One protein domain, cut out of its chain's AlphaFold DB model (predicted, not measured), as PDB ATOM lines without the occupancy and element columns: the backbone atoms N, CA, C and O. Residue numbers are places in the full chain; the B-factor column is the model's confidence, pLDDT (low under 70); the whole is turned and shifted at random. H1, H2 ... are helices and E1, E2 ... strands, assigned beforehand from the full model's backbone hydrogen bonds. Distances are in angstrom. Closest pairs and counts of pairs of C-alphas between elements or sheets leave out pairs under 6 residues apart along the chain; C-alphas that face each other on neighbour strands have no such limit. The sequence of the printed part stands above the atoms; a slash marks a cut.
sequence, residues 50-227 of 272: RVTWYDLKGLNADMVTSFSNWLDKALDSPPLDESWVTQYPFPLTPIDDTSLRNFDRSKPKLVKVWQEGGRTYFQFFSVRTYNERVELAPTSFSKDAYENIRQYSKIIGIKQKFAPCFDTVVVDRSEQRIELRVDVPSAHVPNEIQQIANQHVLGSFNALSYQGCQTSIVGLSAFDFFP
ATOM      1  N   ARG A  50     195.246 256.247 183.357       89.62
ATOM      2  CA  ARG A  50     194.534 256.707 182.170       89.62
ATOM      3  C   ARG A  50     194.882 255.772 181.019       89.62
ATOM      4  O   ARG A  50     196.059 255.625 180.694       89.62
ATOM      5  N   VAL A  51     193.871 255.188 180.391       90.56
ATOM      6  CA  VAL A  51     194.040 254.295 179.242       90.56
ATOM      7  C   VAL A  51     193.608 255.012 177.967       90.56
ATOM      8  O   VAL A  51     192.592 255.705 177.938       90.56
ATOM      9  N   THR A  52     194.397 254.901 176.906       89.75
ATOM     10  CA  THR A  52     194.081 255.453 175.583       89.75
ATOM     11  C   THR A  52     194.487 254.450 174.521       89.75
ATOM     12  O   THR A  52     195.574 253.886 174.598       89.75
ATOM     13  N   TRP A  53     193.605 254.185 173.561       90.31
ATOM     14  CA  TRP A  53     193.867 253.232 172.483       90.31
ATOM     15  C   TRP A  53     194.115 253.966 171.177       90.31
ATOM     16  O   TRP A  53     193.518 255.011 170.934       90.31
ATOM     17  N   TYR A  54     194.964 253.390 170.338       87.38
ATOM     18  CA  TYR A  54     195.273 253.851 168.995       87.38
ATOM     19  C   TYR A  54     195.153 252.670 168.040       87.38
ATOM     20  O   TYR A  54     195.596 251.563 168.358       87.38
ATOM     21  N   ASP A  55     194.534 252.911 166.893       84.62
ATOM     22  CA  ASP A  55     194.334 251.902 165.858       84.62
ATOM     23  C   ASP A  55     195.511 251.912 164.873       84.62
ATOM     24  O   ASP A  55     195.993 252.976 164.480       84.62
ATOM     25  N   LEU A  56     195.974 250.727 164.479       79.19
ATOM     26  CA  LEU A  56     197.012 250.529 163.468       79.19
ATOM     27  C   LEU A  56     196.445 250.053 162.123       79.19
ATOM     28  O   LEU A  56     197.203 249.939 161.161       79.19
ATOM     29  N   LYS A  57     195.131 249.816 162.009       74.94
ATOM     30  CA  LYS A  57     194.470 249.322 160.783       74.94
ATOM     31  C   LYS A  57     194.607 250.250 159.572       74.94
ATOM     32  O   LYS A  57     194.356 249.827 158.449       74.94
ATOM     33  N   GLY A  58     194.999 251.508 159.782       72.81
ATOM     34  CA  GLY A  58     195.267 252.481 158.718       72.81
ATOM     35  C   GLY A  58     196.693 252.454 158.157       72.81
ATOM     36  O   GLY A  58     196.994 253.225 157.248       72.81
ATOM     37  N   LEU A  59     197.586 251.616 158.694       77.56
ATOM     38  CA  LEU A  59     198.962 251.512 158.213       77.56
ATOM     39  C   LEU A  59     199.034 250.694 156.917       77.56
ATOM     40  O   LEU A  59     198.383 249.660 156.778       77.56
ATOM     41  N   ASN A  60     199.866 251.134 155.972       82.31
ATOM     42  CA  ASN A  60     200.139 250.357 154.763       82.31
ATOM     43  C   ASN A  60     201.038 249.135 155.067       82.31
ATOM     44  O   ASN A  60     201.658 249.047 156.128       82.31
ATOM     45  N   ALA A  61     201.122 248.191 154.125       82.75
ATOM     46  CA  ALA A  61     201.844 246.928 154.314       82.75
ATOM     47  C   ALA A  61     203.340 247.111 154.648       82.75
ATOM     48  O   ALA A  61     203.880 246.393 155.496       82.75
ATOM     49  N   ASP A  62     203.999 248.101 154.042       83.31
ATOM     50  CA  ASP A  62     205.417 248.392 154.277       83.31
ATOM     51  C   ASP A  62     205.651 248.943 155.689       83.31
ATOM     52  O   ASP A  62     206.611 248.560 156.366       83.31
ATOM     53  N   MET A  63     204.740 249.793 156.175       80.75
ATOM     54  CA  MET A  63     204.752 250.310 157.544       80.75
ATOM     55  C   MET A  63     204.508 249.196 158.561       80.75
ATOM     56  O   MET A  63     205.222 249.130 159.559       80.75
ATOM     57  N   VAL A  64     203.557 248.294 158.302       81.38
ATOM     58  CA  VAL A  64     203.292 247.132 159.170       81.38
ATOM     59  C   VAL A  64     204.519 246.223 159.256       81.38
ATOM     60  O   VAL A  64     204.900 245.797 160.350       81.38
ATOM     61  N   THR A  65     205.178 245.964 158.125       85.44
ATOM     62  CA  THR A  65     206.390 245.132 158.062       85.44
ATOM     63  C   THR A  65     207.551 245.793 158.803       85.44
ATOM     64  O   THR A  65     208.183 245.174 159.659       85.44
ATOM     65  N   SER A  66     207.798 247.078 158.539       85.38
ATOM     66  CA  SER A  66     208.867 247.846 159.186       85.38
ATOM     67  C   SER A  66     208.652 247.966 160.694       85.38
ATOM     68  O   SER A  66     209.597 247.817 161.470       85.38
ATOM     69  N   PHE A  67     207.405 248.178 161.124       84.81
ATOM     70  CA  PHE A  67     207.047 248.212 162.537       84.81
ATOM     71  C   PHE A  67     207.248 246.856 163.210       84.81
ATOM     72  O   PHE A  67     207.832 246.801 164.288       84.81
ATOM     73  N   SER A  68     206.823 245.767 162.567       86.62
ATOM     74  CA  SER A  68     206.997 244.411 163.102       86.62
ATOM     75  C   SER A  68     208.477 244.076 163.293       86.62
ATOM     76  O   SER A  68     208.875 243.691 164.389       86.62
ATOM     77  N   ASN A  69     209.306 244.355 162.283       87.94
ATOM     78  CA  ASN A  69     210.754 244.162 162.361       87.94
ATOM     79  C   ASN A  69     211.397 245.004 163.473       87.94
ATOM     80  O   ASN A  69     212.322 244.553 164.147       87.94
ATOM     81  N   TRP A  70     210.935 246.242 163.665       88.88
ATOM     82  CA  TRP A  70     211.405 247.081 164.764       88.88
ATOM     83  C   TRP A  70     210.994 246.526 166.130       88.88
ATOM     84  O   TRP A  70     211.825 246.496 167.032       88.88
ATOM     85  N   LEU A  71     209.747 246.068 166.285       89.00
ATOM     86  CA  LEU A  71     209.269 245.479 167.537       89.00
ATOM     87  C   LEU A  71     210.090 244.248 167.930       89.00
ATOM     88  O   LEU A  71     210.416 244.104 169.104       89.00
ATOM     89  N   ASP A  72     210.416 243.384 166.966       90.31
ATOM     90  CA  ASP A  72     211.243 242.195 167.204       90.31
ATOM     91  C   ASP A  72     212.652 242.602 167.664       90.31
ATOM     92  O   ASP A  72     213.113 242.169 168.718       90.31
ATOM     93  N   LYS A  73     213.287 243.565 166.981       89.06
ATOM     94  CA  LYS A  73     214.588 244.111 167.412       89.06
ATOM     95  C   LYS A  73     214.541 244.757 168.796       89.06
ATOM     96  O   LYS A  73     215.486 244.621 169.566       89.06
ATOM     97  N   ALA A  74     213.471 245.484 169.106       88.44
ATOM     98  CA  ALA A  74     213.308 246.149 170.395       88.44
ATOM     99  C   ALA A  74     213.058 245.160 171.544       88.44
ATOM    100  O   ALA A  74     213.296 245.514 172.696       88.44
ATOM    101  N   LEU A  75     212.581 243.947 171.248       89.75
ATOM    102  CA  LEU A  75     212.500 242.843 172.202       89.75
ATOM    103  C   LEU A  75     213.867 242.185 172.418       89.75
ATOM    104  O   LEU A  75     214.234 241.942 173.566       89.75
ATOM    105  N   ASP A  76     214.618 241.947 171.342       89.06
ATOM    106  CA  ASP A  76     215.923 241.275 171.398       89.06
ATOM    107  C   ASP A  76     217.016 242.152 172.024       89.06
ATOM    108  O   ASP A  76     217.837 241.681 172.811       89.06
ATOM    109  N   SER A  77     217.031 243.444 171.685       86.88
ATOM    110  CA  SER A  77     218.006 244.422 172.174       86.88
ATOM    111  C   SER A  77     217.303 245.731 172.545       86.88
ATOM    112  O   SER A  77     217.349 246.706 171.784       86.88
ATOM    113  N   PRO A  78     216.635 245.780 173.712       85.19
ATOM    114  CA  PRO A  78     215.830 246.930 174.090       85.19
ATOM    115  C   PRO A  78     216.692 248.189 174.309       85.19
ATOM    116  O   PRO A  78     217.700 248.116 175.013       85.19
ATOM    117  N   PRO A  79     216.303 249.364 173.773       83.38
ATOM    118  CA  PRO A  79     217.046 250.616 173.945       83.38
ATOM    119  C   PRO A  79     216.746 251.244 175.316       83.38
ATOM    120  O   PRO A  79     216.120 252.303 175.412       83.38
ATOM    121  N   LEU A  80     217.111 250.540 176.390       86.69
ATOM    122  CA  LEU A  80     216.809 250.950 177.760       86.69
ATOM    123  C   LEU A  80     217.701 252.104 178.214       86.69
ATOM    124  O   LEU A  80     218.867 252.206 177.840       86.69
ATOM    125  N   ASP A  81     217.160 252.938 179.096       81.12
ATOM    126  CA  ASP A  81     217.957 253.882 179.870       81.12
ATOM    127  C   ASP A  81     218.544 253.168 181.096       81.12
ATOM    128  O   ASP A  81     217.880 253.004 182.125       81.12
ATOM    129  N   GLU A  82     219.799 252.727 180.975       75.50
ATOM    130  CA  GLU A  82     220.509 251.944 181.995       75.50
ATOM    131  C   GLU A  82     220.534 252.614 183.378       75.50
ATOM    132  O   GLU A  82     220.564 251.916 184.394       75.50
ATOM    133  N   SER A  83     220.440 253.949 183.443       71.94
ATOM    134  CA  SER A  83     220.445 254.683 184.715       71.94
ATOM    135  C   SER A  83     219.228 254.377 185.601       71.94
ATOM    136  O   SER A  83     219.294 254.558 186.819       71.94
ATOM    137  N   TRP A  84     218.143 253.851 185.015       69.25
ATOM    138  CA  TRP A  84     216.898 253.511 185.715       69.25
ATOM    139  C   TRP A  84     216.528 252.029 185.674       69.25
ATOM    140  O   TRP A  84     215.675 251.604 186.453       69.25
ATOM    141  N   VAL A  85     217.190 251.221 184.838       66.69
ATOM    142  CA  VAL A  85     216.947 249.766 184.764       66.69
ATOM    143  C   VAL A  85     217.161 249.091 186.122       66.69
ATOM    144  O   VAL A  85     216.370 248.238 186.520       66.69
ATOM    145  N   THR A  86     218.175 249.515 186.881       67.00
ATOM    146  CA  THR A  86     218.485 248.961 188.214       67.00
ATOM    147  C   THR A  86     217.408 249.241 189.265       67.00
ATOM    148  O   THR A  86     217.372 248.579 190.300       67.00
ATOM    149  N   GLN A  87     216.516 250.199 189.005       67.06
ATOM    150  CA  GLN A  87     215.442 250.605 189.910       67.06
ATOM    151  C   GLN A  87     214.070 250.050 189.494       67.06
ATOM    152  O   GLN A  87     213.059 250.413 190.084       67.06
ATOM    153  N   TYR A  88     213.998 249.188 188.480       68.31
ATOM    154  CA  TYR A  88     212.747 248.599 187.997       68.31
ATOM    155  C   TYR A  88     212.354 247.318 188.779       68.31
ATOM    156  O   TYR A  88     213.239 246.532 189.110       68.31
ATOM    157  N   PRO A  89     211.051 247.004 189.008       56.88
ATOM    158  CA  PRO A  89     209.851 247.799 188.714       56.88
ATOM    159  C   PRO A  89     209.673 248.987 189.655       56.88
ATOM    160  O   PRO A  89     208.991 249.927 189.287       56.88
ATOM    161  N   PHE A  90     210.295 248.951 190.829       67.94
ATOM    162  CA  PHE A  90     210.529 250.078 191.727       67.94
ATOM    163  C   PHE A  90     211.785 249.752 192.538       67.94
ATOM    164  O   PHE A  90     212.050 248.571 192.795       67.94
ATOM    165  N   PRO A  91     212.528 250.759 193.011       63.78
ATOM    166  CA  PRO A  91     213.618 250.490 193.923       63.78
ATOM    167  C   PRO A  91     213.035 249.941 195.232       63.78
ATOM    168  O   PRO A  91     212.060 250.465 195.776       63.78
ATOM    169  N   LEU A  92     213.633 248.858 195.746       55.44
ATOM    170  CA  LEU A  92     213.293 248.306 197.067       55.44
ATOM    171  C   LEU A  92     213.471 249.369 198.167       55.44
ATOM    172  O   LEU A  92     212.772 249.364 199.181       55.44
ATOM    173  N   THR A  93     214.373 250.319 197.933       61.28
ATOM    174  CA  THR A  93     214.520 251.531 198.730       61.28
ATOM    175  C   THR A  93     213.625 252.631 198.158       61.28
ATOM    176  O   THR A  93     213.756 252.948 196.979       61.28
ATOM    177  N   PRO A  94     212.738 253.255 198.954       65.12
ATOM    178  CA  PRO A  94     211.956 254.399 198.496       65.12
ATOM    179  C   PRO A  94     212.853 255.491 197.895       65.12
ATOM    180  O   PRO A  94     213.836 255.882 198.520       65.12
ATOM    181  N   ILE A  95     212.495 255.995 196.711       72.56
ATOM    182  CA  ILE A  95     213.146 257.178 196.133       72.56
ATOM    183  C   ILE A  95     212.784 258.370 197.018       72.56
ATOM    184  O   ILE A  95     211.601 258.640 197.236       72.56
ATOM    185  N   ASP A  96     213.786 259.059 197.550       75.88
ATOM    186  CA  ASP A  96     213.557 260.219 198.399       75.88
ATOM    187  C   ASP A  96     213.078 261.441 197.588       75.88
ATOM    188  O   ASP A  96     213.280 261.546 196.374       75.88
ATOM    189  N   ASP A  97     212.440 262.391 198.276       78.25
ATOM    190  CA  ASP A  97     211.891 263.604 197.659       78.25
ATOM    191  C   ASP A  97     212.964 264.437 196.926       78.25
ATOM    192  O   ASP A  97     212.641 265.092 195.936       78.25
ATOM    193  N   THR A  98     214.222 264.440 197.384       83.00
ATOM    194  CA  THR A  98     215.324 265.183 196.745       83.00
ATOM    195  C   THR A  98     215.708 264.542 195.417       83.00
ATOM    196  O   THR A  98     215.802 265.237 194.403       83.00
ATOM    197  N   SER A  99     215.850 263.217 195.393       82.12
ATOM    198  CA  SER A  99     216.094 262.445 194.174       82.12
ATOM    199  C   SER A  99     214.972 262.642 193.147       82.12
ATOM    200  O   SER A  99     215.241 262.896 191.973       82.12
ATOM    201  N   LEU A 100     213.707 262.628 193.582       83.25
ATOM    202  CA  LEU A 100     212.570 262.895 192.691       83.25
ATOM    203  C   LEU A 100     212.554 264.341 192.165       83.25
ATOM    204  O   LEU A 100     212.198 264.572 191.009       83.25
ATOM    205  N   ARG A 101     212.944 265.326 192.985       85.31
ATOM    206  CA  ARG A 101     213.018 266.744 192.581       85.31
ATOM    207  C   ARG A 101     214.070 266.994 191.507       85.31
ATOM    208  O   ARG A 101     213.819 267.779 190.593       85.31
ATOM    209  N   ASN A 102     215.216 266.330 191.630       84.75
ATOM    210  CA  ASN A 102     216.364 266.498 190.740       84.75
ATOM    211  C   ASN A 102     216.288 265.623 189.480       84.75
ATOM    212  O   ASN A 102     217.175 265.696 188.634       84.75
ATOM    213  N   PHE A 103     215.242 264.805 189.341       83.88
ATOM    214  CA  PHE A 103     215.049 263.956 188.173       83.88
ATOM    215  C   PHE A 103     214.920 264.780 186.878       83.88
ATOM    216  O   PHE A 103     214.192 265.780 186.827       83.88
ATOM    217  N   ASP A 104     215.581 264.319 185.810       84.19
ATOM    218  CA  ASP A 104     215.435 264.872 184.461       84.19
ATOM    219  C   ASP A 104     214.036 264.574 183.902       84.19
ATOM    220  O   ASP A 104     213.746 263.493 183.391       84.19
ATOM    221  N   ARG A 105     213.163 265.577 183.971       84.50
ATOM    222  CA  ARG A 105     211.766 265.499 183.527       84.50
ATOM    223  C   ARG A 105     211.573 265.846 182.048       84.50
ATOM    224  O   ARG A 105     210.429 265.973 181.621       84.50
ATOM    225  N   SER A 106     212.650 266.014 181.272       82.38
ATOM    226  CA  SER A 106     212.558 266.398 179.854       82.38
ATOM    227  C   SER A 106     211.783 265.382 179.015       82.38
ATOM    228  O   SER A 106     211.003 265.771 178.147       82.38
ATOM    229  N   LYS A 107     211.962 264.083 179.287       87.62
ATOM    230  CA  LYS A 107     211.243 262.998 178.615       87.62
ATOM    231  C   LYS A 107     211.147 261.732 179.477       87.62
ATOM    232  O   LYS A 107     212.092 261.435 180.213       87.62
ATOM    233  N   PRO A 108     210.053 260.959 179.358       91.88
ATOM    234  CA  PRO A 108     209.989 259.589 179.859       91.88
ATOM    235  C   PRO A 108     211.146 258.721 179.342       91.88
ATOM    236  O   PRO A 108     211.558 258.837 178.187       91.88
ATOM    237  N   LYS A 109     211.665 257.840 180.199       90.31
ATOM    238  CA  LYS A 109     212.790 256.940 179.902       90.31
ATOM    239  C   LYS A 109     212.287 255.508 179.765       90.31
ATOM    240  O   LYS A 109     211.533 255.058 180.619       90.31
ATOM    241  N   LEU A 110     212.673 254.783 178.716       92.00
ATOM    242  CA  LEU A 110     212.299 253.374 178.567       92.00
ATOM    243  C   LEU A 110     213.103 252.527 179.561       92.00
ATOM    244  O   LEU A 110     214.328 252.541 179.522       92.00
ATOM    245  N   VAL A 111     212.424 251.793 180.442       90.50
ATOM    246  CA  VAL A 111     213.066 251.010 181.516       90.50
ATOM    247  C   VAL A 111     212.882 249.506 181.366       90.50
ATOM    248  O   VAL A 111     213.650 248.742 181.947       90.50
ATOM    249  N   LYS A 112     211.891 249.058 180.584       90.44
ATOM    250  CA  LYS A 112     211.706 247.636 180.285       90.44
ATOM    251  C   LYS A 112     210.929 247.404 178.997       90.44
ATOM    252  O   LYS A 112     209.975 248.127 178.713       90.44
ATOM    253  N   VAL A 113     211.289 246.337 178.285       93.19
ATOM    254  CA  VAL A 113     210.500 245.755 177.194       93.19
ATOM    255  C   VAL A 113     210.311 244.262 177.461       93.19
ATOM    256  O   VAL A 113     211.239 243.605 177.927       93.19
ATOM    257  N   TRP A 114     209.108 243.731 177.247       92.88
ATOM    258  CA  TRP A 114     208.844 242.289 177.348       92.88
ATOM    259  C   TRP A 114     207.656 241.873 176.485       92.88
ATOM    260  O   TRP A 114     206.897 242.714 176.000       92.88
ATOM    261  N   GLN A 115     207.485 240.563 176.314       94.19
ATOM    262  CA  GLN A 115     206.341 239.976 175.629       94.19
ATOM    263  C   GLN A 115     205.545 239.086 176.589       94.19
ATOM    264  O   GLN A 115     206.121 238.306 177.343       94.19
ATOM    265  N   GLU A 116     204.219 239.209 176.573       91.00
ATOM    266  CA  GLU A 116     203.310 238.403 177.395       91.00
ATOM    267  C   GLU A 116     201.961 238.282 176.672       91.00
ATOM    268  O   GLU A 116     201.415 239.276 176.194       91.00
ATOM    269  N   GLY A 117     201.433 237.062 176.521       88.00
ATOM    270  CA  GLY A 117     200.128 236.835 175.879       88.00
ATOM    271  C   GLY A 117     200.009 237.381 174.448       88.00
ATOM    272  O   GLY A 117     198.975 237.942 174.097       88.00
ATOM    273  N   GLY A 118     201.073 237.286 173.642       88.19
ATOM    274  CA  GLY A 118     201.096 237.791 172.258       88.19
ATOM    275  C   GLY A 118     201.224 239.316 172.124       88.19
ATOM    276  O   GLY A 118     201.247 239.832 171.008       88.19
ATOM    277  N   ARG A 119     201.351 240.042 173.240       94.00
ATOM    278  CA  ARG A 119     201.499 241.501 173.275       94.00
ATOM    279  C   ARG A 119     202.913 241.896 173.655       94.00
ATOM    280  O   ARG A 119     203.529 241.255 174.505       94.00
ATOM    281  N   THR A 120     203.401 242.977 173.061       94.81
ATOM    282  CA  THR A 120     204.687 243.587 173.412       94.81
ATOM    283  C   THR A 120     204.444 244.781 174.321       94.81
ATOM    284  O   THR A 120     203.636 245.651 174.010       94.81
ATOM    285  N   TYR A 121     205.150 244.843 175.440       94.94
ATOM    286  CA  TYR A 121     205.009 245.884 176.444       94.94
ATOM    287  C   TYR A 121     206.281 246.719 176.503       94.94
ATOM    288  O   TYR A 121     207.371 246.168 176.604       94.94
ATOM    289  N   PHE A 122     206.127 248.038 176.499       94.25
ATOM    290  CA  PHE A 122     207.187 249.022 176.680       94.25
ATOM    291  C   PHE A 122     206.853 249.849 177.915       94.25
ATOM    292  O   PHE A 122     205.901 250.631 177.897       94.25
ATOM    293  N   GLN A 123     207.606 249.670 178.996       93.38
ATOM    294  CA  GLN A 123     207.392 250.425 180.224       93.38
ATOM    295  C   GLN A 123     208.366 251.591 180.313       93.38
ATOM    296  O   GLN A 123     209.584 251.420 180.226       93.38
ATOM    297  N   PHE A 124     207.800 252.777 180.498       92.56
ATOM    298  CA  PHE A 124     208.500 254.039 180.622       92.56
ATOM    299  C   PHE A 124     208.450 254.525 182.064       92.56
ATOM    300  O   PHE A 124     207.418 254.427 182.722       92.56
ATOM    301  N   PHE A 125     209.549 255.099 182.533       90.12
ATOM    302  CA  PHE A 125     209.638 255.790 183.805       90.12
ATOM    303  C   PHE A 125     209.667 257.304 183.602       90.12
ATOM    304  O   PHE A 125     210.376 257.823 182.738       90.12
ATOM    305  N   SER A 126     208.909 258.029 184.417       89.19
ATOM    306  CA  SER A 126     208.978 259.485 184.513       89.19
ATOM    307  C   SER A 126     208.656 259.951 185.930       89.19
ATOM    308  O   SER A 126     208.019 259.236 186.704       89.19
ATOM    309  N   VAL A 127     209.067 261.172 186.278       88.56
ATOM    310  CA  VAL A 127     208.630 261.832 187.513       88.56
ATOM    311  C   VAL A 127     207.638 262.931 187.169       88.56
ATOM    312  O   VAL A 127     207.961 263.880 186.455       88.56
ATOM    313  N   ARG A 128     206.421 262.817 187.703       87.31
ATOM    314  CA  ARG A 128     205.368 263.821 187.530       87.31
ATOM    315  C   ARG A 128     205.309 264.759 188.710       87.31
ATOM    316  O   ARG A 128     205.424 264.347 189.862       87.31
ATOM    317  N   THR A 129     205.061 266.024 188.411       87.81
ATOM    318  CA  THR A 129     204.844 267.052 189.419       87.81
ATOM    319  C   THR A 129     203.366 267.407 189.461       87.81
ATOM    320  O   THR A 129     202.748 267.621 188.421       87.81
ATOM    321  N   TYR A 130     202.792 267.467 190.658       85.69
ATOM    322  CA  TYR A 130     201.413 267.906 190.858       85.69
ATOM    323  C   TYR A 130     201.287 268.703 192.152       85.69
ATOM    324  O   TYR A 130     202.129 268.610 193.045       85.69
ATOM    325  N   ASN A 131     200.231 269.504 192.240       86.75
ATOM    326  CA  ASN A 131     199.936 270.307 193.415       86.75
ATOM    327  C   ASN A 131     198.872 269.611 194.259       86.75
ATOM    328  O   ASN A 131     197.814 269.235 193.759       86.75
ATOM    329  N   GLU A 132     199.154 269.460 195.545       84.69
ATOM    330  CA  GLU A 132     198.233 268.937 196.544       84.69
ATOM    331  C   GLU A 132     197.762 270.086 197.437       84.69
ATOM    332  O   GLU A 132     198.572 270.859 197.952       84.69
ATOM    333  N   ARG A 133     196.446 270.207 197.621       84.38
ATOM    334  CA  ARG A 133     195.864 271.136 198.591       84.38
ATOM    335  C   ARG A 133     195.838 270.460 199.954       84.38
ATOM    336  O   ARG A 133     195.241 269.400 200.101       84.38
ATOM    337  N   VAL A 134     196.477 271.079 200.937       88.44
ATOM    338  CA  VAL A 134     196.571 270.575 202.306       88.44
ATOM    339  C   VAL A 134     195.948 271.602 203.235       88.44
ATOM    340  O   VAL A 134     196.340 272.767 203.232       88.44
ATOM    341  N   GLU A 135     194.972 271.177 204.027       90.12
ATOM    342  CA  GLU A 135     194.408 272.023 205.073       90.12
ATOM    343  C   GLU A 135     195.421 272.185 206.207       90.12
ATOM    344  O   GLU A 135     195.978 271.204 206.707       90.12
ATOM    345  N   LEU A 136     195.693 273.434 206.575       91.12
ATOM    346  CA  LEU A 136     196.648 273.767 207.620       91.12
ATOM    347  C   LEU A 136     195.896 274.012 208.923       91.12
ATOM    348  O   LEU A 136     195.030 274.884 209.003       91.12
ATOM    349  N   ALA A 137     196.240 273.237 209.948       90.25
ATOM    350  CA  ALA A 137     195.667 273.408 211.272       90.25
ATOM    351  C   ALA A 137     196.194 274.702 211.921       90.25
ATOM    352  O   ALA A 137     197.327 275.101 211.646       90.25
ATOM    353  N   PRO A 138     195.450 275.319 212.855       86.38
ATOM    354  CA  PRO A 138     195.938 276.456 213.643       86.38
ATOM    355  C   PRO A 138     197.312 276.220 214.287       86.38
ATOM    356  O   PRO A 138     198.145 277.117 214.351       86.38
ATOM    357  N   THR A 139     197.584 274.978 214.696       90.50
ATOM    358  CA  THR A 139     198.857 274.553 215.296       90.50
ATOM    359  C   THR A 139     200.038 274.554 214.323       90.50
ATOM    360  O   THR A 139     201.173 274.381 214.754       90.50
ATOM    361  N   SER A 140     199.799 274.704 213.017       90.56
ATOM    362  CA  SER A 140     200.846 274.818 211.994       90.56
ATOM    363  C   SER A 140     201.459 276.220 211.911       90.56
ATOM    364  O   SER A 140     202.421 276.410 211.170       90.56
ATOM    365  N   PHE A 141     200.924 277.192 212.655       90.50
ATOM    366  CA  PHE A 141     201.345 278.589 212.631       90.50
ATOM    367  C   PHE A 141     201.899 279.020 213.995       90.50
ATOM    368  O   PHE A 141     201.519 278.483 215.037       90.50
ATOM    369  N   SER A 142     202.788 280.019 214.006       94.25
ATOM    370  CA  SER A 142     203.110 280.725 215.251       94.25
ATOM    371  C   SER A 142     201.869 281.464 215.764       94.25
ATOM    372  O   SER A 142     200.963 281.771 214.986       94.25
ATOM    373  N   LYS A 143     201.826 281.780 217.066       91.38
ATOM    374  CA  LYS A 143     200.694 282.516 217.662       91.38
ATOM    375  C   LYS A 143     200.423 283.826 216.920       91.38
ATOM    376  O   LYS A 143     199.293 284.056 216.503       91.38
ATOM    377  N   ASP A 144     201.467 284.610 216.665       93.12
ATOM    378  CA  ASP A 144     201.343 285.899 215.977       93.12
ATOM    379  C   ASP A 144     200.860 285.740 214.529       93.12
ATOM    380  O   ASP A 144     200.025 286.510 214.057       93.12
ATOM    381  N   ALA A 145     201.336 284.719 213.809       91.12
ATOM    382  CA  ALA A 145     200.876 284.452 212.450       91.12
ATOM    383  C   ALA A 145     199.409 284.002 212.433       91.12
ATOM    384  O   ALA A 145     198.648 284.462 211.585       91.12
ATOM    385  N   TYR A 146     199.005 283.146 213.381       91.69
ATOM    386  CA  TYR A 146     197.632 282.659 213.478       91.69
ATOM    387  C   TYR A 146     196.643 283.782 213.806       91.69
ATOM    388  O   TYR A 146     195.593 283.867 213.178       91.69
ATOM    389  N   GLU A 147     196.984 284.688 214.725       93.12
ATOM    390  CA  GLU A 147     196.121 285.821 215.088       93.12
ATOM    391  C   GLU A 147     195.770 286.717 213.888       93.12
ATOM    392  O   GLU A 147     194.655 287.226 213.809       93.12
ATOM    393  N   ASN A 148     196.678 286.838 212.916       92.69
ATOM    394  CA  ASN A 148     196.469 287.612 211.688       92.69
ATOM    395  C   ASN A 148     195.625 286.894 210.618       92.69
ATOM    396  O   ASN A 148     195.216 287.521 209.639       92.69
ATOM    397  N   ILE A 149     195.402 285.584 210.760       91.44
ATOM    398  CA  ILE A 149     194.709 284.740 209.769       91.44
ATOM    399  C   ILE A 149     193.524 283.966 210.366       91.44
ATOM    400  O   ILE A 149     192.822 283.260 209.644       91.44
ATOM    401  N   ARG A 150     193.255 284.102 211.670       91.38
ATOM    402  CA  ARG A 150     192.170 283.394 212.372       91.38
ATOM    403  C   ARG A 150     190.772 283.768 211.881       91.38
ATOM    404  O   ARG A 150     189.824 283.042 212.154       91.38
ATOM    405  N   GLN A 151     190.629 284.896 211.178       93.19
ATOM    406  CA  GLN A 151     189.367 285.316 210.566       93.19
ATOM    407  C   GLN A 151     188.942 284.424 209.392       93.19
ATOM    408  O   GLN A 151     187.778 284.454 208.996       93.19
ATOM    409  N   TYR A 152     189.859 283.640 208.817       91.25
ATOM    410  CA  TYR A 152     189.526 282.699 207.754       91.25
ATOM    411  C   TYR A 152     188.948 281.410 208.346       91.25
ATOM    412  O   TYR A 152     189.534 280.802 209.238       91.25
ATOM    413  N   SER A 153     187.817 280.952 207.803       88.81
ATOM    414  CA  SER A 153     187.177 279.695 208.216       88.81
ATOM    415  C   SER A 153     188.003 278.454 207.870       88.81
ATOM    416  O   SER A 153     187.845 277.413 208.506       88.81
ATOM    417  N   LYS A 154     188.872 278.554 206.858       88.62
ATOM    418  CA  LYS A 154     189.734 277.474 206.377       88.62
ATOM    419  C   LYS A 154     190.996 278.045 205.738       88.62
ATOM    420  O   LYS A 154     190.922 279.001 204.969       88.62
ATOM    421  N   ILE A 155     192.142 277.427 206.020       90.81
ATOM    422  CA  ILE A 155     193.439 277.806 205.451       90.81
ATOM    423  C   ILE A 155     193.989 276.621 204.665       90.81
ATOM    424  O   ILE A 155     194.165 275.531 205.206       90.81
ATOM    425  N   ILE A 156     194.257 276.837 203.378       90.44
ATOM    426  CA  ILE A 156     194.754 275.806 202.467       90.44
ATOM    427  C   ILE A 156     196.156 276.167 201.994       90.44
ATOM    428  O   ILE A 156     196.359 277.174 201.320       90.44
ATOM    429  N   GLY A 157     197.115 275.305 202.315       89.62
ATOM    430  CA  GLY A 157     198.434 275.307 201.702       89.62
ATOM    431  C   GLY A 157     198.422 274.537 200.384       89.62
ATOM    432  O   GLY A 157     197.756 273.510 200.257       89.62
ATOM    433  N   ILE A 158     199.188 275.007 199.401       89.06
ATOM    434  CA  ILE A 158     199.447 274.264 198.164       89.06
ATOM    435  C   ILE A 158     200.847 273.667 198.270       89.06
ATOM    436  O   ILE A 158     201.841 274.390 198.289       89.06
ATOM    437  N   LYS A 159     200.931 272.338 198.349       87.00
ATOM    438  CA  LYS A 159     202.191 271.602 198.405       87.00
ATOM    439  C   LYS A 159     202.478 270.969 197.051       87.00
ATOM    440  O   LYS A 159     201.711 270.141 196.570       87.00
ATOM    441  N   GLN A 160     203.615 271.318 196.460       87.69
ATOM    442  CA  GLN A 160     204.102 270.632 195.271       87.69
ATOM    443  C   GLN A 160     204.634 269.240 195.647       87.69
ATOM    444  O   GLN A 160     205.443 269.093 196.570       87.69
ATOM    445  N   LYS A 161     204.172 268.224 194.923       86.69
ATOM    446  CA  LYS A 161     204.522 266.813 195.080       86.69
ATOM    447  C   LYS A 161     205.185 266.283 193.817       86.69
ATOM    448  O   LYS A 161     204.909 266.756 192.716       86.69
ATOM    449  N   PHE A 162     206.030 265.276 194.003       87.00
ATOM    450  CA  PHE A 162     206.722 264.555 192.942       87.00
ATOM    451  C   PHE A 162     206.327 263.088 193.057       87.00
ATOM    452  O   PHE A 162     206.419 262.518 194.142       87.00
ATOM    453  N   ALA A 163     205.848 262.499 191.969       85.38
ATOM    454  CA  ALA A 163     205.437 261.105 191.933       85.38
ATOM    455  C   ALA A 163     206.218 260.341 190.861       85.38
ATOM    456  O   ALA A 163     206.214 260.775 189.705       85.38
ATOM    457  N   PRO A 164     206.838 259.199 191.207       86.25
ATOM    458  CA  PRO A 164     207.322 258.257 190.209       86.25
ATOM    459  C   PRO A 164     206.132 257.673 189.437       86.25
ATOM    460  O   PRO A 164     205.096 257.361 190.024       86.25
ATOM    461  N   CYS A 165     206.271 257.554 188.124       88.56
ATOM    462  CA  CYS A 165     205.236 257.081 187.212       88.56
ATOM    463  C   CYS A 165     205.838 256.063 186.239       88.56
ATOM    464  O   CYS A 165     206.863 256.329 185.616       88.56
ATOM    465  N   PHE A 166     205.181 254.914 186.116       90.19
ATOM    466  CA  PHE A 166     205.564 253.770 185.296       90.19
ATOM    467  C   PHE A 166     204.539 253.551 184.185       90.19
ATOM    468  O   PHE A 166     203.698 252.651 184.235       90.19
ATOM    469  N   ASP A 167     204.581 254.401 183.171       93.62
ATOM    470  CA  ASP A 167     203.650 254.362 182.047       93.62
ATOM    471  C   ASP A 167     203.950 253.180 181.132       93.62
ATOM    472  O   ASP A 167     205.076 252.699 181.068       93.62
ATOM    473  N   THR A 168     202.954 252.659 180.430       95.00
ATOM    474  CA  THR A 168     203.133 251.466 179.597       95.00
ATOM    475  C   THR A 168     202.479 251.648 178.246       95.00
ATOM    476  O   THR A 168     201.302 251.986 178.171       95.00
ATOM    477  N   VAL A 169     203.238 251.387 177.188       95.00
ATOM    478  CA  VAL A 169     202.716 251.202 175.835       95.00
ATOM    479  C   VAL A 169     202.624 249.704 175.578       95.00
ATOM    480  O   VAL A 169     203.613 248.987 175.700       95.00
ATOM    481  N   VAL A 170     201.432 249.228 175.248       95.06
ATOM    482  CA  VAL A 170     201.144 247.833 174.921       95.06
ATOM    483  C   VAL A 170     200.816 247.760 173.441       95.06
ATOM    484  O   VAL A 170     199.891 248.421 172.977       95.06
ATOM    485  N   VAL A 171     201.563 246.957 172.701       93.19
ATOM    486  CA  VAL A 171     201.365 246.728 171.274       93.19
ATOM    487  C   VAL A 171     200.763 245.343 171.088       93.19
ATOM    488  O   VAL A 171     201.372 244.333 171.441       93.19
ATOM    489  N   ASP A 172     199.555 245.308 170.537       91.88
ATOM    490  CA  ASP A 172     198.816 244.095 170.211       91.88
ATOM    491  C   ASP A 172     198.817 243.922 168.689       91.88
ATOM    492  O   ASP A 172     198.115 244.636 167.968       91.88
ATOM    493  N   ARG A 173     199.659 243.004 168.195       85.56
ATOM    494  CA  ARG A 173     199.809 242.763 166.750       85.56
ATOM    495  C   ARG A 173     198.570 242.094 166.159       85.56
ATOM    496  O   ARG A 173     198.190 242.433 165.044       85.56
ATOM    497  N   SER A 174     197.943 241.183 166.905       87.19
ATOM    498  CA  SER A 174     196.722 240.484 166.484       87.19
ATOM    499  C   SER A 174     195.558 241.444 166.279       87.19
ATOM    500  O   SER A 174     194.880 241.381 165.260       87.19
ATOM    501  N   GLU A 175     195.363 242.364 167.221       87.38
ATOM    502  CA  GLU A 175     194.272 243.339 167.170       87.38
ATOM    503  C   GLU A 175     194.638 244.608 166.388       87.38
ATOM    504  O   GLU A 175     193.801 245.503 166.249       87.38
ATOM    505  N   GLN A 176     195.883 244.703 165.901       85.06
ATOM    506  CA  GLN A 176     196.446 245.891 165.256       85.06
ATOM    507  C   GLN A 176     196.180 247.159 166.077       85.06
ATOM    508  O   GLN A 176     195.635 248.146 165.590       85.06
ATOM    509  N   ARG A 177     196.548 247.126 167.361       88.62
ATOM    510  CA  ARG A 177     196.227 248.188 168.317       88.62
ATOM    511  C   ARG A 177     197.413 248.519 169.205       88.62
ATOM    512  O   ARG A 177     198.163 247.638 169.620       88.62
ATOM    513  N   ILE A 178     197.506 249.790 169.579       91.50
ATOM    514  CA  ILE A 178     198.366 250.255 170.662       91.50
ATOM    515  C   ILE A 178     197.500 250.743 171.818       91.50
ATOM    516  O   ILE A 178     196.586 251.540 171.635       91.50
ATOM    517  N   GLU A 179     197.792 250.278 173.022       93.19
ATOM    518  CA  GLU A 179     197.198 250.755 174.263       93.19
ATOM    519  C   GLU A 179     198.259 251.500 175.073       93.19
ATOM    520  O   GLU A 179     199.287 250.946 175.447       93.19
ATOM    521  N   LEU A 180     197.995 252.763 175.383       93.56
ATOM    522  CA  LEU A 180     198.820 253.586 176.249       93.56
ATOM    523  C   LEU A 180     198.163 253.700 177.629       93.56
ATOM    524  O   LEU A 180     197.031 254.167 177.752       93.56
ATOM    525  N   ARG A 181     198.894 253.291 178.667       94.38
ATOM    526  CA  ARG A 181     198.497 253.336 180.078       94.38
ATOM    527  C   ARG A 181     199.390 254.312 180.829       94.38
ATOM    528  O   ARG A 181     200.567 254.038 181.039       94.38
ATOM    529  N   VAL A 182     198.832 255.432 181.264       93.00
ATOM    530  CA  VAL A 182     199.572 256.525 181.910       93.00
ATOM    531  C   VAL A 182     199.184 256.615 183.375       93.00
ATOM    532  O   VAL A 182     197.997 256.689 183.680       93.00
ATOM    533  N   ASP A 183     200.159 256.628 184.282       90.81
ATOM    534  CA  ASP A 183     199.891 256.759 185.720       90.81
ATOM    535  C   ASP A 183     199.197 258.071 186.088       90.81
ATOM    536  O   ASP A 183     199.624 259.167 185.712       90.81
ATOM    537  N   VAL A 184     198.163 257.952 186.917       88.44
ATOM    538  CA  VAL A 184     197.453 259.071 187.529       88.44
ATOM    539  C   VAL A 184     197.764 259.047 189.030       88.44
ATOM    540  O   VAL A 184     197.092 258.347 189.793       88.44
ATOM    541  N   PRO A 185     198.797 259.783 189.486       81.62
ATOM    542  CA  PRO A 185     199.316 259.641 190.849       81.62
ATOM    543  C   PRO A 185     198.339 260.125 191.929       81.62
ATOM    544  O   PRO A 185     198.471 259.761 193.094       81.62
ATOM    545  N   SER A 186     197.346 260.935 191.560       81.44
ATOM    546  CA  SER A 186     196.259 261.344 192.444       81.44
ATOM    547  C   SER A 186     195.001 261.640 191.635       81.44
ATOM    548  O   SER A 186     195.083 262.175 190.530       81.44
ATOM    549  N   ALA A 187     193.828 261.348 192.204       73.06
ATOM    550  CA  ALA A 187     192.537 261.710 191.614       73.06
ATOM    551  C   ALA A 187     192.369 263.233 191.439       73.06
ATOM    552  O   ALA A 187     191.560 263.676 190.633       73.06
ATOM    553  N   HIS A 188     193.151 264.032 192.169       73.69
ATOM    554  CA  HIS A 188     193.145 265.490 192.072       73.69
ATOM    555  C   HIS A 188     194.008 266.035 190.929       73.69
ATOM    556  O   HIS A 188     194.041 267.247 190.729       73.69
ATOM    557  N   VAL A 189     194.734 265.179 190.201       78.69
ATOM    558  CA  VAL A 189     195.528 265.616 189.050       78.69
ATOM    559  C   VAL A 189     194.577 266.049 187.928       78.69
ATOM    560  O   VAL A 189     193.818 265.206 187.441       78.69
ATOM    561  N   PRO A 190     194.628 267.321 187.482       82.00
ATOM    562  CA  PRO A 190     193.786 267.816 186.398       82.00
ATOM    563  C   PRO A 190     193.928 266.990 185.120       82.00
ATOM    564  O   PRO A 190     195.004 266.461 184.816       82.00
ATOM    565  N   ASN A 191     192.841 266.896 184.356       82.00
ATOM    566  CA  ASN A 191     192.778 266.113 183.122       82.00
ATOM    567  C   ASN A 191     193.838 266.560 182.100       82.00
ATOM    568  O   ASN A 191     194.422 265.728 181.410       82.00
ATOM    569  N   GLU A 192     194.138 267.856 182.057       83.06
ATOM    570  CA  GLU A 192     195.141 268.466 181.186       83.06
ATOM    571  C   GLU A 192     196.543 267.922 181.487       83.06
ATOM    572  O   GLU A 192     197.275 267.549 180.575       83.06
ATOM    573  N   ILE A 193     196.903 267.779 182.771       82.81
ATOM    574  CA  ILE A 193     198.196 267.198 183.167       82.81
ATOM    575  C   ILE A 193     198.279 265.736 182.712       82.81
ATOM    576  O   ILE A 193     199.328 265.282 182.252       82.81
ATOM    577  N   GLN A 194     197.171 264.998 182.795       86.19
ATOM    578  CA  GLN A 194     197.115 263.612 182.328       86.19
ATOM    579  C   GLN A 194     197.214 263.511 180.795       86.19
ATOM    580  O   GLN A 194     197.827 262.576 180.283       86.19
ATOM    581  N   GLN A 195     196.637 264.463 180.053       85.19
ATOM    582  CA  GLN A 195     196.760 264.551 178.593       85.19
ATOM    583  C   GLN A 195     198.192 264.880 178.161       85.19
ATOM    584  O   GLN A 195     198.723 264.213 177.276       85.19
ATOM    585  N   ILE A 196     198.844 265.840 178.823       87.50
ATOM    586  CA  ILE A 196     200.254 266.180 178.579       87.50
ATOM    587  C   ILE A 196     201.142 264.960 178.845       87.50
ATOM    588  O   ILE A 196     201.986 264.602 178.028       87.50
ATOM    589  N   ALA A 197     200.914 264.268 179.963       89.56
ATOM    590  CA  ALA A 197     201.632 263.042 180.290       89.56
ATOM    591  C   ALA A 197     201.483 261.967 179.202       89.56
ATOM    592  O   ALA A 197     202.465 261.336 178.816       89.56
ATOM    593  N   ASN A 198     200.268 261.792 178.684       90.38
ATOM    594  CA  ASN A 198     199.983 260.883 177.582       90.38
ATOM    595  C   ASN A 198     200.760 261.268 176.310       90.38
ATOM    596  O   ASN A 198     201.477 260.433 175.762       90.38
ATOM    597  N   GLN A 199     200.739 262.546 175.924       89.31
ATOM    598  CA  GLN A 199     201.506 263.054 174.784       89.31
ATOM    599  C   GLN A 199     203.020 262.863 174.951       89.31
ATOM    600  O   GLN A 199     203.698 262.518 173.989       89.31
ATOM    601  N   HIS A 200     203.564 263.038 176.158       91.38
ATOM    602  CA  HIS A 200     204.995 262.857 176.421       91.38
ATOM    603  C   HIS A 200     205.438 261.397 176.270       91.38
ATOM    604  O   HIS A 200     206.488 261.121 175.679       91.38
ATOM    605  N   VAL A 201     204.651 260.452 176.796       93.00
ATOM    606  CA  VAL A 201     204.944 259.015 176.659       93.00
ATOM    607  C   VAL A 201     204.788 258.593 175.204       93.00
ATOM    608  O   VAL A 201     205.671 257.933 174.660       93.00
ATOM    609  N   LEU A 202     203.718 259.045 174.548       90.94
ATOM    610  CA  LEU A 202     203.487 258.776 173.139       90.94
ATOM    611  C   LEU A 202     204.611 259.327 172.253       90.94
ATOM    612  O   LEU A 202     205.114 258.620 171.386       90.94
ATOM    613  N   GLY A 203     205.044 260.565 172.495       90.94
ATOM    614  CA  GLY A 203     206.161 261.187 171.789       90.94
ATOM    615  C   GLY A 203     207.473 260.432 171.996       90.94
ATOM    616  O   GLY A 203     208.228 260.242 171.046       90.94
ATOM    617  N   SER A 204     207.717 259.926 173.209       91.75
ATOM    618  CA  SER A 204     208.898 259.102 173.505       91.75
ATOM    619  C   SER A 204     208.853 257.763 172.772       91.75
ATOM    620  O   SER A 204     209.855 257.345 172.198       91.75
ATOM    621  N   PHE A 205     207.689 257.115 172.733       92.00
ATOM    622  CA  PHE A 205     207.489 255.884 171.973       92.00
ATOM    623  C   PHE A 205     207.652 256.108 170.462       92.00
ATOM    624  O   PHE A 205     208.393 255.371 169.817       92.00
ATOM    625  N   ASN A 206     207.045 257.164 169.913       89.88
ATOM    626  CA  ASN A 206     207.189 257.529 168.502       89.88
ATOM    627  C   ASN A 206     208.639 257.865 168.137       89.88
ATOM    628  O   ASN A 206     209.092 257.498 167.060       89.88
ATOM    629  N   ALA A 207     209.395 258.524 169.021       89.00
ATOM    630  CA  ALA A 207     210.810 258.797 168.782       89.00
ATOM    631  C   ALA A 207     211.633 257.501 168.682       89.00
ATOM    632  O   ALA A 207     212.452 257.364 167.774       89.00
ATOM    633  N   LEU A 208     211.384 256.534 169.576       87.12
ATOM    634  CA  LEU A 208     212.031 255.218 169.536       87.12
ATOM    635  C   LEU A 208     211.661 254.441 168.273       87.12
ATOM    636  O   LEU A 208     212.516 253.821 167.643       87.12
ATOM    637  N   SER A 209     210.386 254.483 167.895       84.19
ATOM    638  CA  SER A 209     209.908 253.771 166.723       84.19
ATOM    639  C   SER A 209     210.456 254.395 165.440       84.19
ATOM    640  O   SER A 209     210.948 253.678 164.573       84.19
ATOM    641  N   TYR A 210     210.474 255.727 165.346       84.06
ATOM    642  CA  TYR A 210     210.997 256.463 164.197       84.06
ATOM    643  C   TYR A 210     212.476 256.163 163.936       84.06
ATOM    644  O   TYR A 210     212.863 255.976 162.785       84.06
ATOM    645  N   GLN A 211     213.300 256.039 164.983       75.69
ATOM    646  CA  GLN A 211     214.702 255.627 164.836       75.69
ATOM    647  C   GLN A 211     214.852 254.266 164.140       75.69
ATOM    648  O   GLN A 211     215.829 254.048 163.429       75.69
ATOM    649  N   GLY A 212     213.893 253.357 164.331       68.75
ATOM    650  CA  GLY A 212     213.953 252.005 163.786       68.75
ATOM    651  C   GLY A 212     213.241 251.791 162.452       68.75
ATOM    652  O   GLY A 212     213.698 250.975 161.656       68.75
ATOM    653  N   CYS A 213     212.135 252.493 162.204       71.19
ATOM    654  CA  CYS A 213     211.298 252.290 161.014       71.19
ATOM    655  C   CYS A 213     211.134 253.540 160.137       71.19
ATOM    656  O   CYS A 213     210.417 253.482 159.144       71.19
ATOM    657  N   GLN A 214     211.771 254.665 160.496       72.19
ATOM    658  CA  GLN A 214     211.688 255.956 159.792       72.19
ATOM    659  C   GLN A 214     210.262 256.516 159.654       72.19
ATOM    660  O   GLN A 214     210.008 257.409 158.849       72.19
ATOM    661  N   THR A 215     209.321 256.019 160.459       65.81
ATOM    662  CA  THR A 215     207.940 256.495 160.495       65.81
ATOM    663  C   THR A 215     207.436 256.600 161.935       65.81
ATOM    664  O   THR A 215     207.849 255.857 162.828       65.81
ATOM    665  N   SER A 216     206.556 257.570 162.186       67.69
ATOM    666  CA  SER A 216     205.825 257.645 163.453       67.69
ATOM    667  C   SER A 216     204.631 256.706 163.348       67.69
ATOM    668  O   SER A 216     203.709 256.964 162.581       67.69
ATOM    669  N   ILE A 217     204.666 255.597 164.085       64.12
ATOM    670  CA  ILE A 217     203.662 254.529 163.951       64.12
ATOM    671  C   ILE A 217     202.309 254.923 164.529       64.12
ATOM    672  O   ILE A 217     201.281 254.427 164.068       64.12
ATOM    673  N   VAL A 218     202.277 255.827 165.509       64.38
ATOM    674  CA  VAL A 218     201.004 256.268 166.072       64.38
ATOM    675  C   VAL A 218     200.448 257.449 165.281       64.38
ATOM    676  O   VAL A 218     200.837 258.599 165.490       64.38
ATOM    677  N   GLY A 219     199.520 257.130 164.374       55.81
ATOM    678  CA  GLY A 219     198.657 258.079 163.673       55.81
ATOM    679  C   GLY A 219     197.646 258.753 164.613       55.81
ATOM    680  O   GLY A 219     197.162 258.158 165.572       55.81
ATOM    681  N   LEU A 220     197.345 260.020 164.327       52.25
ATOM    682  CA  LEU A 220     196.821 261.076 165.213       52.25
ATOM    683  C   LEU A 220     195.458 260.873 165.911       52.25
ATOM    684  O   LEU A 220     195.038 261.778 166.632       52.25
ATOM    685  N   SER A 221     194.751 259.752 165.751       63.69
ATOM    686  CA  SER A 221     193.426 259.584 166.366       63.69
ATOM    687  C   SER A 221     193.407 258.478 167.409       63.69
ATOM    688  O   SER A 221     193.466 257.290 167.089       63.69
ATOM    689  N   ALA A 222     193.265 258.891 168.666       76.31
ATOM    690  CA  ALA A 222     192.823 257.999 169.722       76.31
ATOM    691  C   ALA A 222     191.468 257.382 169.345       76.31
ATOM    692  O   ALA A 222     190.631 258.034 168.716       76.31
ATOM    693  N   PHE A 223     191.257 256.134 169.748       79.44
ATOM    694  CA  PHE A 223     189.998 255.442 169.544       79.44
ATOM    695  C   PHE A 223     188.868 256.211 170.234       79.44
ATOM    696  O   PHE A 223     188.918 256.448 171.446       79.44
ATOM    697  N   ASP A 224     187.850 256.587 169.464       77.38
ATOM    698  CA  ASP A 224     186.637 257.169 170.014       77.38
ATOM    699  C   ASP A 224     185.688 256.048 170.453       77.38
ATOM    700  O   ASP A 224     185.145 255.303 169.638       77.38
ATOM    701  N   PHE A 225     185.487 255.925 171.765       79.81
ATOM    702  CA  PHE A 225     184.563 254.951 172.338       79.81
ATOM    703  C   PHE A 225     183.108 255.435 172.362       79.81
ATOM    704  O   PHE A 225     182.218 254.619 172.607       79.81
ATOM    705  N   PHE A 226     182.820 256.720 172.109       79.38
ATOM    706  CA  PHE A 226     181.448 257.242 172.152       79.38
ATOM    707  C   PHE A 226     180.482 256.474 171.237       79.38
ATOM    708  O   PHE A 226     179.392 256.128 171.707       79.38
ATOM    709  N   PRO A 227     180.849 256.101 169.994       81.44
ATOM    710  CA  PRO A 227     179.995 255.280 169.143       81.44
ATOM    711  C   PRO A 227     179.623 253.922 169.754       81.44
ATOM    712  O   PRO A 227     178.501 253.461 169.559       81.44
TER     713      PRO A 227
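AT A GLANCE: This is residues 50 to 227 of the 272 residues of an uncharacterized protein of Acidovorax citrulli (UniProt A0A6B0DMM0). You will see a twisted five-stranded sheet with the long helix H5 packed along one face and H1 crossing that same face near one end; the long strands E3 and E4 run on beyond the other strands as a two-stranded arm, with H4 at its tip. The short helices H2 and H3 sit by E2 and E4, and the tail after H5 reaches out past E1. The printed part has 178 residues, in the order E1 H1 H2 H3 E2 E3 H4 E4 E5 H5; the sheet order is E1 E5 E4 E3 E2, antiparallel, and the class is mixed. It is loose, with a radius of gyration of the C-alphas of 21.0 A, and elongated, spanning 72 by 43 by 27 A.

HOW THE PARTS SIT: Start at edge strand E1, residues 50 to 55, antiparallel to E5, residues 177 to 183; N 50 and O 182, 2.8 A apart, are within hydrogen-bond range. E5 forms a hairpin with E4, residues 156 to 172, with N 168 and O 181 at 2.8 A. E4 is antiparallel to E3, residues 119 to 135, with N 134 and O 157 at 2.8 A. E3 forms a hairpin with edge strand E2, residues 109 to 116, with N 109 and O 125 at 2.8 A. E3 bends by 59 degrees at residue 122, E4 by 55 degrees at residue 159. H1, residues 61 to 76, runs across the strands, at 77 degrees to E2 on the local plane and a height over the sheet of 11.4 A; its closest C-alphas to E2 are Leu 75 and Val 113, 6.1 A. H2, residues 82 to 85, is on the sheet, its Val 85 C-alpha 5.2 A from that of Val 111, the closest in E2. H3, residues 97 to 101, lies over E4, closest at C-alphas Leu 100 and Phe 162, 6.1 A. H4, residues 143 to 147, is not on the sheet. H5, residues 191 to 213, on the same face as H1, runs along the strands at a height of 8.9 A; C-alphas Val 182 and Asn 198 are its closest to E5, 6.2 A. Residues 63 to 70 of H1 touch residues 209 to 213 of H5, about perpendicular at 86 degrees, closest at C-alphas Ser 66 and Cys 213, 5.4 A. O i to N i+4 pairs are all within range in H1, H3 and H4 and 18 of 19 in H5; H2 is too short for one.

IN THESE COORDINATES: Find C-alpha 50 at (194.534, 256.707, 182.170), where E1 begins. H1 covers 22.8 A, E3 44.6 A and E4 45.4 A. Look for H4 from C-alpha 143 at (200.694, 282.516, 217.662). H5 covers 32.0 A and ends at C-alpha 213, (211.298, 252.290, 161.014).

THE WHOLE: The C-alphas farthest apart, of Ala 61 and Asp 144, are 72.9 A apart. The printed part has no cut; the link from H2 to H3 is long. Residues 214 to 227 hold no named element. Confidence is under 70 at residues 84 to 94, 212 and 215 to 221.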